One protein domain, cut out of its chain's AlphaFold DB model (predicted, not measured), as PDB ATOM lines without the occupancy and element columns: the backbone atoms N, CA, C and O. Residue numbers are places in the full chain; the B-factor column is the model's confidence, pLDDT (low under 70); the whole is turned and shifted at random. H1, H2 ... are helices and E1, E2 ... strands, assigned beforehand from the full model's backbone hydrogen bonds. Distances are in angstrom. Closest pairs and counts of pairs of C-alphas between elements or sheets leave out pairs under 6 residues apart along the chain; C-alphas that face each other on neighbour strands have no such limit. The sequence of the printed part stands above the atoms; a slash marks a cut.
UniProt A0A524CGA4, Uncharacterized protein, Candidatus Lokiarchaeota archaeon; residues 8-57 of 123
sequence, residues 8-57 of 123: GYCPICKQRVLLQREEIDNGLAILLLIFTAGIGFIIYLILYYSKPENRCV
ATOM      1  N   GLY A   8     264.378 230.715 220.796       82.31
ATOM      2  CA  GLY A   8     265.752 230.664 220.292       82.31
ATOM      3  C   GLY A   8     265.819 230.970 218.800       82.31
ATOM      4  O   GLY A   8     264.802 230.960 218.107       82.31
ATOM      5  N   TYR A   9     267.014 231.268 218.291       83.44
ATOM      6  CA  TYR A   9     267.240 231.415 216.853       83.44
ATOM      7  C   TYR A   9     267.626 230.063 216.248       83.44
ATOM      8  O   TYR A   9     268.592 229.439 216.687       83.44
ATOM      9  N   CYS A  10     266.884 229.610 215.236       84.94
ATOM     10  CA  CYS A  10     267.204 228.378 214.523       84.94
ATOM     11  C   CYS A  10     268.062 228.684 213.281       84.94
ATOM     12  O   CYS A  10     267.600 229.423 212.409       84.94
ATOM     13  N   PRO A  11     269.267 228.094 213.134       81.75
ATOM     14  CA  PRO A  11     270.125 228.338 211.970       81.75
ATOM     15  C   PRO A  11     269.561 227.732 210.676       81.75
ATOM     16  O   PRO A  11     269.849 228.229 209.591       81.75
ATOM     17  N   ILE A  12     268.732 226.688 210.786       87.00
ATOM     18  CA  ILE A  12     268.093 226.025 209.642       87.00
ATOM     19  C   ILE A  12     266.899 226.846 209.148       87.00
ATOM     20  O   ILE A  12     266.786 227.130 207.959       87.00
ATOM     21  N   CYS A  13     266.022 227.270 210.063       84.50
ATOM     22  CA  CYS A  13     264.830 228.049 209.721       84.50
ATOM     23  C   CYS A  13     265.115 229.547 209.526       84.50
ATOM     24  O   CYS A  13     264.236 230.261 209.055       84.50
ATOM     25  N   LYS A  14     266.307 230.023 209.917       83.50
ATOM     26  CA  LYS A  14     266.744 231.430 209.865       83.50
ATOM     27  C   LYS A  14     265.769 232.416 210.521       83.50
ATOM     28  O   LYS A  14     265.649 233.562 210.102       83.50
ATOM     29  N   GLN A  15     265.059 231.970 211.553       80.19
ATOM     30  CA  GLN A  15     264.066 232.770 212.267       80.19
ATOM     31  C   GLN A  15     264.072 232.441 213.762       80.19
ATOM     32  O   GLN A  15     264.590 231.397 214.181       80.19
ATOM     33  N   ARG A  16     263.501 233.341 214.574       78.75
ATOM     34  CA  ARG A  16     263.227 233.060 215.986       78.75
ATOM     35  C   ARG A  16     262.038 232.116 216.071       78.75
ATOM     36  O   ARG A  16     260.974 232.403 215.537       78.75
ATOM     37  N   VAL A  17     262.243 230.998 216.745       85.94
ATOM     38  CA  VAL A  17     261.249 229.943 216.908       85.94
ATOM     39  C   VAL A  17     261.007 229.705 218.387       85.94
ATOM     40  O   VAL A  17     261.888 229.923 219.228       85.94
ATOM     41  N   LEU A  18     259.799 229.246 218.692       84.81
ATOM     42  CA  LEU A  18     259.510 228.665 219.991       84.81
ATOM     43  C   LEU A  18     260.333 227.387 220.129       84.81
ATOM     44  O   LEU A  18     260.478 226.617 219.172       84.81
ATOM     45  N   LEU A  19     260.924 227.213 221.303       84.25
ATOM     46  CA  LEU A  19     261.621 225.986 221.630       84.25
ATOM     47  C   LEU A  19     260.604 224.982 222.153       84.25
ATOM     48  O   LEU A  19     259.631 225.352 222.803       84.25
ATOM     49  N   GLN A  20     260.824 223.719 221.822       84.62
ATOM     50  CA  GLN A  20     260.070 222.606 222.368       84.62
ATOM     51  C   GLN A  20     261.001 221.657 223.105       84.62
ATOM     52  O   GLN A  20     262.211 221.591 222.850       84.62
ATOM     53  N   ARG A  21     260.406 220.906 224.028       83.69
ATOM     54  CA  ARG A  21     261.088 219.830 224.729       83.69
ATOM     55  C   ARG A  21     261.219 218.601 223.830       83.69
ATOM     56  O   ARG A  21     260.380 218.361 222.967       83.69
ATOM     57  N   GLU A  22     262.278 217.830 224.056       83.56
ATOM     58  CA  GLU A  22     262.442 216.500 223.468       83.56
ATOM     59  C   GLU A  22     261.309 215.562 223.899       83.56
ATOM     60  O   GLU A  22     260.808 215.647 225.023       83.56
ATOM     61  N   GLU A  23     260.893 214.679 222.998       84.19
ATOM     62  CA  GLU A  23     259.878 213.674 223.291       84.19
ATOM     63  C   GLU A  23     260.383 212.667 224.329       84.19
ATOM     64  O   GLU A  23     261.562 212.315 224.380       84.19
ATOM     65  N   ILE A  24     259.486 212.240 225.214       86.31
ATOM     66  CA  ILE A  24     259.809 211.229 226.217       86.31
ATOM     67  C   ILE A  24     259.995 209.889 225.506       86.31
ATOM     68  O   ILE A  24     259.156 209.487 224.698       86.31
ATOM     69  N   ASP A  25     261.057 209.163 225.857       89.88
ATOM     70  CA  ASP A  25     261.210 207.777 225.428       89.88
ATOM     71  C   ASP A  25     260.180 206.912 226.167       89.88
ATOM     72  O   ASP A  25     260.342 206.547 227.338       89.88
ATOM     73  N   ASN A  26     259.085 206.614 225.469       90.06
ATOM     74  CA  ASN A  26     257.977 205.827 225.996       90.06
ATOM     75  C   ASN A  26     258.424 204.428 226.452       90.06
ATOM     76  O   ASN A  26     257.900 203.914 227.441       90.06
ATOM     77  N   GLY A  27     259.399 203.817 225.770       92.25
ATOM     78  CA  GLY A  27     259.908 202.494 226.123       92.25
ATOM     79  C   GLY A  27     260.657 202.523 227.450       92.25
ATOM     80  O   GLY A  27     260.381 201.717 228.343       92.25
ATOM     81  N   LEU A  28     261.548 203.504 227.616       91.44
ATOM     82  CA  LEU A  28     262.274 203.712 228.868       91.44
ATOM     83  C   LEU A  28     261.326 204.055 230.025       91.44
ATOM     84  O   LEU A  28     261.473 203.515 231.121       91.44
ATOM     85  N   ALA A  29     260.327 204.907 229.783       91.00
ATOM     86  CA  ALA A  29     259.326 205.275 230.780       91.00
ATOM     87  C   ALA A  29     258.543 204.056 231.300       91.00
ATOM     88  O   ALA A  29     258.409 203.881 232.514       91.00
ATOM     89  N   ILE A  30     258.074 203.185 230.397       93.81
ATOM     90  CA  ILE A  30     257.345 201.955 230.749       93.81
ATOM     91  C   ILE A  30     258.254 200.983 231.508       93.81
ATOM     92  O   ILE A  30     257.848 200.428 232.532       93.81
ATOM     93  N   LEU A  31     259.493 200.802 231.045       94.44
ATOM     94  CA  LEU A  31     260.466 199.933 231.704       94.44
ATOM     95  C   LEU A  31     260.739 200.405 233.138       94.44
ATOM     96  O   LEU A  31     260.666 199.616 234.077       94.44
ATOM     97  N   LEU A  32     260.971 201.701 233.341       92.12
ATOM     98  CA  LEU A  32     261.201 202.254 234.675       92.12
ATOM     99  C   LEU A  32     259.977 202.118 235.585       92.12
ATOM    100  O   LEU A  32     260.138 201.825 236.772       92.12
ATOM    101  N   LEU A  33     258.766 202.276 235.048       94.00
ATOM    102  CA  LEU A  33     257.529 202.115 235.811       94.00
ATOM    103  C   LEU A  33     257.396 200.690 236.365       94.00
ATOM    104  O   LEU A  33     257.149 200.525 237.560       94.00
ATOM    105  N   ILE A  34     257.630 199.668 235.537       94.88
ATOM    106  CA  ILE A  34     257.455 198.260 235.928       94.88
ATOM    107  C   ILE A  34     258.592 197.780 236.844       94.88
ATOM    108  O   ILE A  34     258.330 197.166 237.875       94.88
ATOM    109  N   PHE A  35     259.850 198.073 236.507       93.19
ATOM    110  CA  PHE A  35     261.006 197.497 237.210       93.19
ATOM    111  C   PHE A  35     261.255 198.089 238.599       93.19
ATOM    112  O   PHE A  35     261.830 197.427 239.458       93.19
ATOM    113  N   THR A  36     260.842 199.334 238.833       92.56
ATOM    114  CA  THR A  36     261.120 200.049 240.092       92.56
ATOM    115  C   THR A  36     259.849 200.425 240.850       92.56
ATOM    116  O   THR A  36     259.882 201.309 241.708       92.56
ATOM    117  N   ALA A  37     258.718 199.795 240.499       89.88
ATOM    118  CA  ALA A  37     257.385 200.150 240.991       89.88
ATOM    119  C   ALA A  37     257.099 201.666 240.887       89.88
ATOM    120  O   ALA A  37     256.503 202.271 241.774       89.88
ATOM    121  N   GLY A  38     257.577 202.300 239.810       87.88
ATOM    122  CA  GLY A  38     257.385 203.724 239.539       87.88
ATOM    123  C   GLY A  38     258.446 204.678 240.099       87.88
ATOM    124  O   GLY A  38     258.498 205.814 239.637       87.88
ATOM    125  N   ILE A  39     259.338 204.272 241.013       93.50
ATOM    126  CA  ILE A  39     260.335 205.194 241.609       93.50
ATOM    127  C   ILE A  39     261.288 205.754 240.544       93.50
ATOM    128  O   ILE A  39     261.527 206.960 240.467       93.50
ATOM    129  N   GLY A  40     261.793 204.884 239.675       92.56
ATOM    130  CA  GLY A  40     262.633 205.248 238.540       92.56
ATOM    131  C   GLY A  40     261.905 206.151 237.548       92.56
ATOM    132  O   GLY A  40     262.524 207.060 237.003       92.56
ATOM    133  N   PHE A  41     260.591 205.973 237.372       94.38
ATOM    134  CA  PHE A  41     259.782 206.859 236.533       94.38
ATOM    135  C   PHE A  41     259.696 208.271 237.131       94.38
ATOM    136  O   PHE A  41     259.890 209.246 236.410       94.38
ATOM    137  N   ILE A  42     259.514 208.409 238.450       93.75
ATOM    138  CA  ILE A  42     259.512 209.723 239.120       93.75
ATOM    139  C   ILE A  42     260.865 210.431 238.980       93.75
ATOM    140  O   ILE A  42     260.907 211.606 238.615       93.75
ATOM    141  N   ILE A  43     261.977 209.729 239.219       93.88
ATOM    142  CA  ILE A  43     263.327 210.298 239.056       93.88
ATOM    143  C   ILE A  43     263.560 210.711 237.598       93.88
ATOM    144  O   ILE A  43     264.077 211.799 237.335       93.88
ATOM    145  N   TYR A  44     263.140 209.874 236.649       91.94
ATOM    146  CA  TYR A  44     263.224 210.170 235.224       91.94
ATOM    147  C   TYR A  44     262.454 211.440 234.862       91.94
ATOM    148  O   TYR A  44     263.010 212.307 234.189       91.94
ATOM    149  N   LEU A  45     261.230 211.607 235.374       91.19
ATOM    150  CA  LEU A  45     260.467 212.839 235.191       91.19
ATOM    151  C   LEU A  45     261.221 214.046 235.764       91.19
ATOM    152  O   LEU A  45     261.376 215.035 235.057       91.19
ATOM    153  N   ILE A  46     261.745 213.986 236.991       92.00
ATOM    154  CA  ILE A  46     262.483 215.115 237.593       92.00
ATOM    155  C   ILE A  46     263.676 215.530 236.720       92.00
ATOM    156  O   ILE A  46     263.868 216.721 236.450       92.00
ATOM    157  N   LEU A  47     264.461 214.561 236.242       91.19
ATOM    158  CA  LEU A  47     265.602 214.827 235.364       91.19
ATOM    159  C   LEU A  47     265.160 215.380 234.008       91.19
ATOM    160  O   LEU A  47     265.770 216.318 233.501       91.19
ATOM    161  N   TYR A  48     264.081 214.843 233.443       90.69
ATOM    162  CA  TYR A  48     263.486 215.317 232.198       90.69
ATOM    163  C   TYR A  48     262.978 216.762 232.317       90.69
ATOM    164  O   TYR A  48     263.259 217.587 231.450       90.69
ATOM    165  N   TYR A  49     262.303 217.109 233.417       88.31
ATOM    166  CA  TYR A  49     261.820 218.470 233.674       88.31
ATOM    167  C   TYR A  49     262.940 219.465 233.991       88.31
ATOM    168  O   TYR A  49     262.756 220.658 233.759       88.31
ATOM    169  N   SER A  50     264.088 218.989 234.480       85.81
ATOM    170  CA  SER A  50     265.265 219.823 234.754       85.81
ATOM    171  C   SER A  50     266.036 220.221 233.489       85.81
ATOM    172  O   SER A  50     266.805 221.182 233.522       85.81
ATOM    173  N   LYS A  51     265.859 219.508 232.367       82.44
ATOM    174  CA  LYS A  51     266.529 219.842 231.103       82.44
ATOM    175  C   LYS A  51     265.830 221.022 230.405       82.44
ATOM    176  O   LYS A  51     264.598 221.036 230.320       82.44
ATOM    177  N   PRO A  52     266.588 222.011 229.890       74.31
ATOM    178  CA  PRO A  52     266.015 223.125 229.145       74.31
ATOM    179  C   PRO A  52     265.507 222.671 227.773       74.31
ATOM    180  O   PRO A  52     266.037 221.742 227.168       74.31
ATOM    181  N   GLU A  53     264.494 223.369 227.272       80.81
ATOM    182  CA  GLU A  53     263.967 223.184 225.921       80.81
ATOM    183  C   GLU A  53     264.978 223.725 224.905       80.81
ATOM    184  O   GLU A  53     265.364 224.894 224.958       80.81
ATOM    185  N   ASN A  54     265.448 222.866 224.003       81.50
ATOM    186  CA  ASN A  54     266.544 223.163 223.079       81.50
ATOM    187  C   ASN A  54     266.269 222.682 221.649       81.50
ATOM    188  O   ASN A  54     267.197 222.619 220.850       81.50
ATOM    189  N   ARG A  55     265.028 222.320 221.302       83.69
ATOM    190  CA  ARG A  55     264.675 221.876 219.946       83.69
ATOM    191  C   ARG A  55     263.747 222.873 219.267       83.69
ATOM    192  O   ARG A  55     262.877 223.458 219.901       83.69
ATOM    193  N   CYS A  56     263.929 223.073 217.967       85.00
ATOM    194  CA  CYS A  56     263.035 223.893 217.149       85.00
ATOM    195  C   CYS A  56     261.688 223.184 216.913       85.00
ATOM    196  O   CYS A  56     261.684 222.033 216.485       85.00
ATOM    197  N   VAL A  57     260.560 223.885 217.078       86.19
ATOM    198  CA  VAL A  57     259.208 223.350 216.785       86.19
ATOM    199  C   VAL A  57     258.978 222.954 215.321       86.19
ATOM    200  O   VAL A  57     258.129 222.117 215.038       86.19
TER     201      VAL A  57
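Overview. This is residues 8 to 57 of the 123 residues of an uncharacterized protein of Candidatus Lokiarchaeota archaeon (UniProt A0A524CGA4). The printed part is a thin rod with a small strand hairpin, E1 and E2, at one end and a helical hairpin, H1 and H2, at the other, the two helices making a V whose closed end is at their link. Residues 21 to 25 lead from the strand end out to H1, and after H2 residues 51 to 57 run back to the strand end, where residues 55 to 56 pair with part of E2. The printed part has 50 residues, with two named strands and two named helices in the order E1, E2, H1, H2; the sheet has the order E1 - E2 and is antiparallel, and the class is mixed, helices and strands. The whole is only just extended, close to loose, with a radius of gyration of the C-alphas of 14.7 A, and the C-alphas span 45 by 18 by 11 A.

Along the chain. E1 is residues 8 to 10, 6.4 A from first to last C-alpha, and begins with C-alpha 8 at (265.752, 230.664, 220.292). E2 is residues 15 to 20, 14.9 A long. H1 is residues 26 to 35, 14.3 A long, with C-alpha 26 at (257.977, 205.827, 225.996). H2 is residues 39 to 50, 16.9 A long, and ends with C-alpha 50 at (265.265, 219.823, 234.754).

Arrangement. E1 and E2 are antiparallel neighbours and form a hairpin, with 114 degrees between their N-to-C directions. The C-alphas of Tyr 9 and Arg 16 face each other at 4.4 A. N 17 and O 8 are within hydrogen-bond range at 2.9 A, and so are N 10 and O 15 at 3.1 A. Residues 19 to 20 of E2 are also paired, antiparallel, with residues 55 to 56. H1 and H2 touch and form a helical hairpin; their closest C-alphas, those of Leu 32 and Gly 40, are 5.1 A apart. H2 touches H1 with residues 39 to 44 alone. The two helices run opposite ways at a tilt of 37 degrees, only just steep. Every O i to N i+4 pair in H1 and H2 is within hydrogen-bond range. E1 is apart from H1 and from H2, and E2 is apart from H2.

Size, cuts and confidence. The two C-alphas farthest apart are those of Lys 14 and Ala 37, at 45.1 A, while the first and last printed C-alphas, those of Gly 8 and Val 57, are 10.4 A apart. The printed part has no cut. The links E1 to E2, E2 to H1 and H1 to H2 are tight, and no link is long. The mean pLDDT of the printed part is 87.7, and no printed residue is under 70.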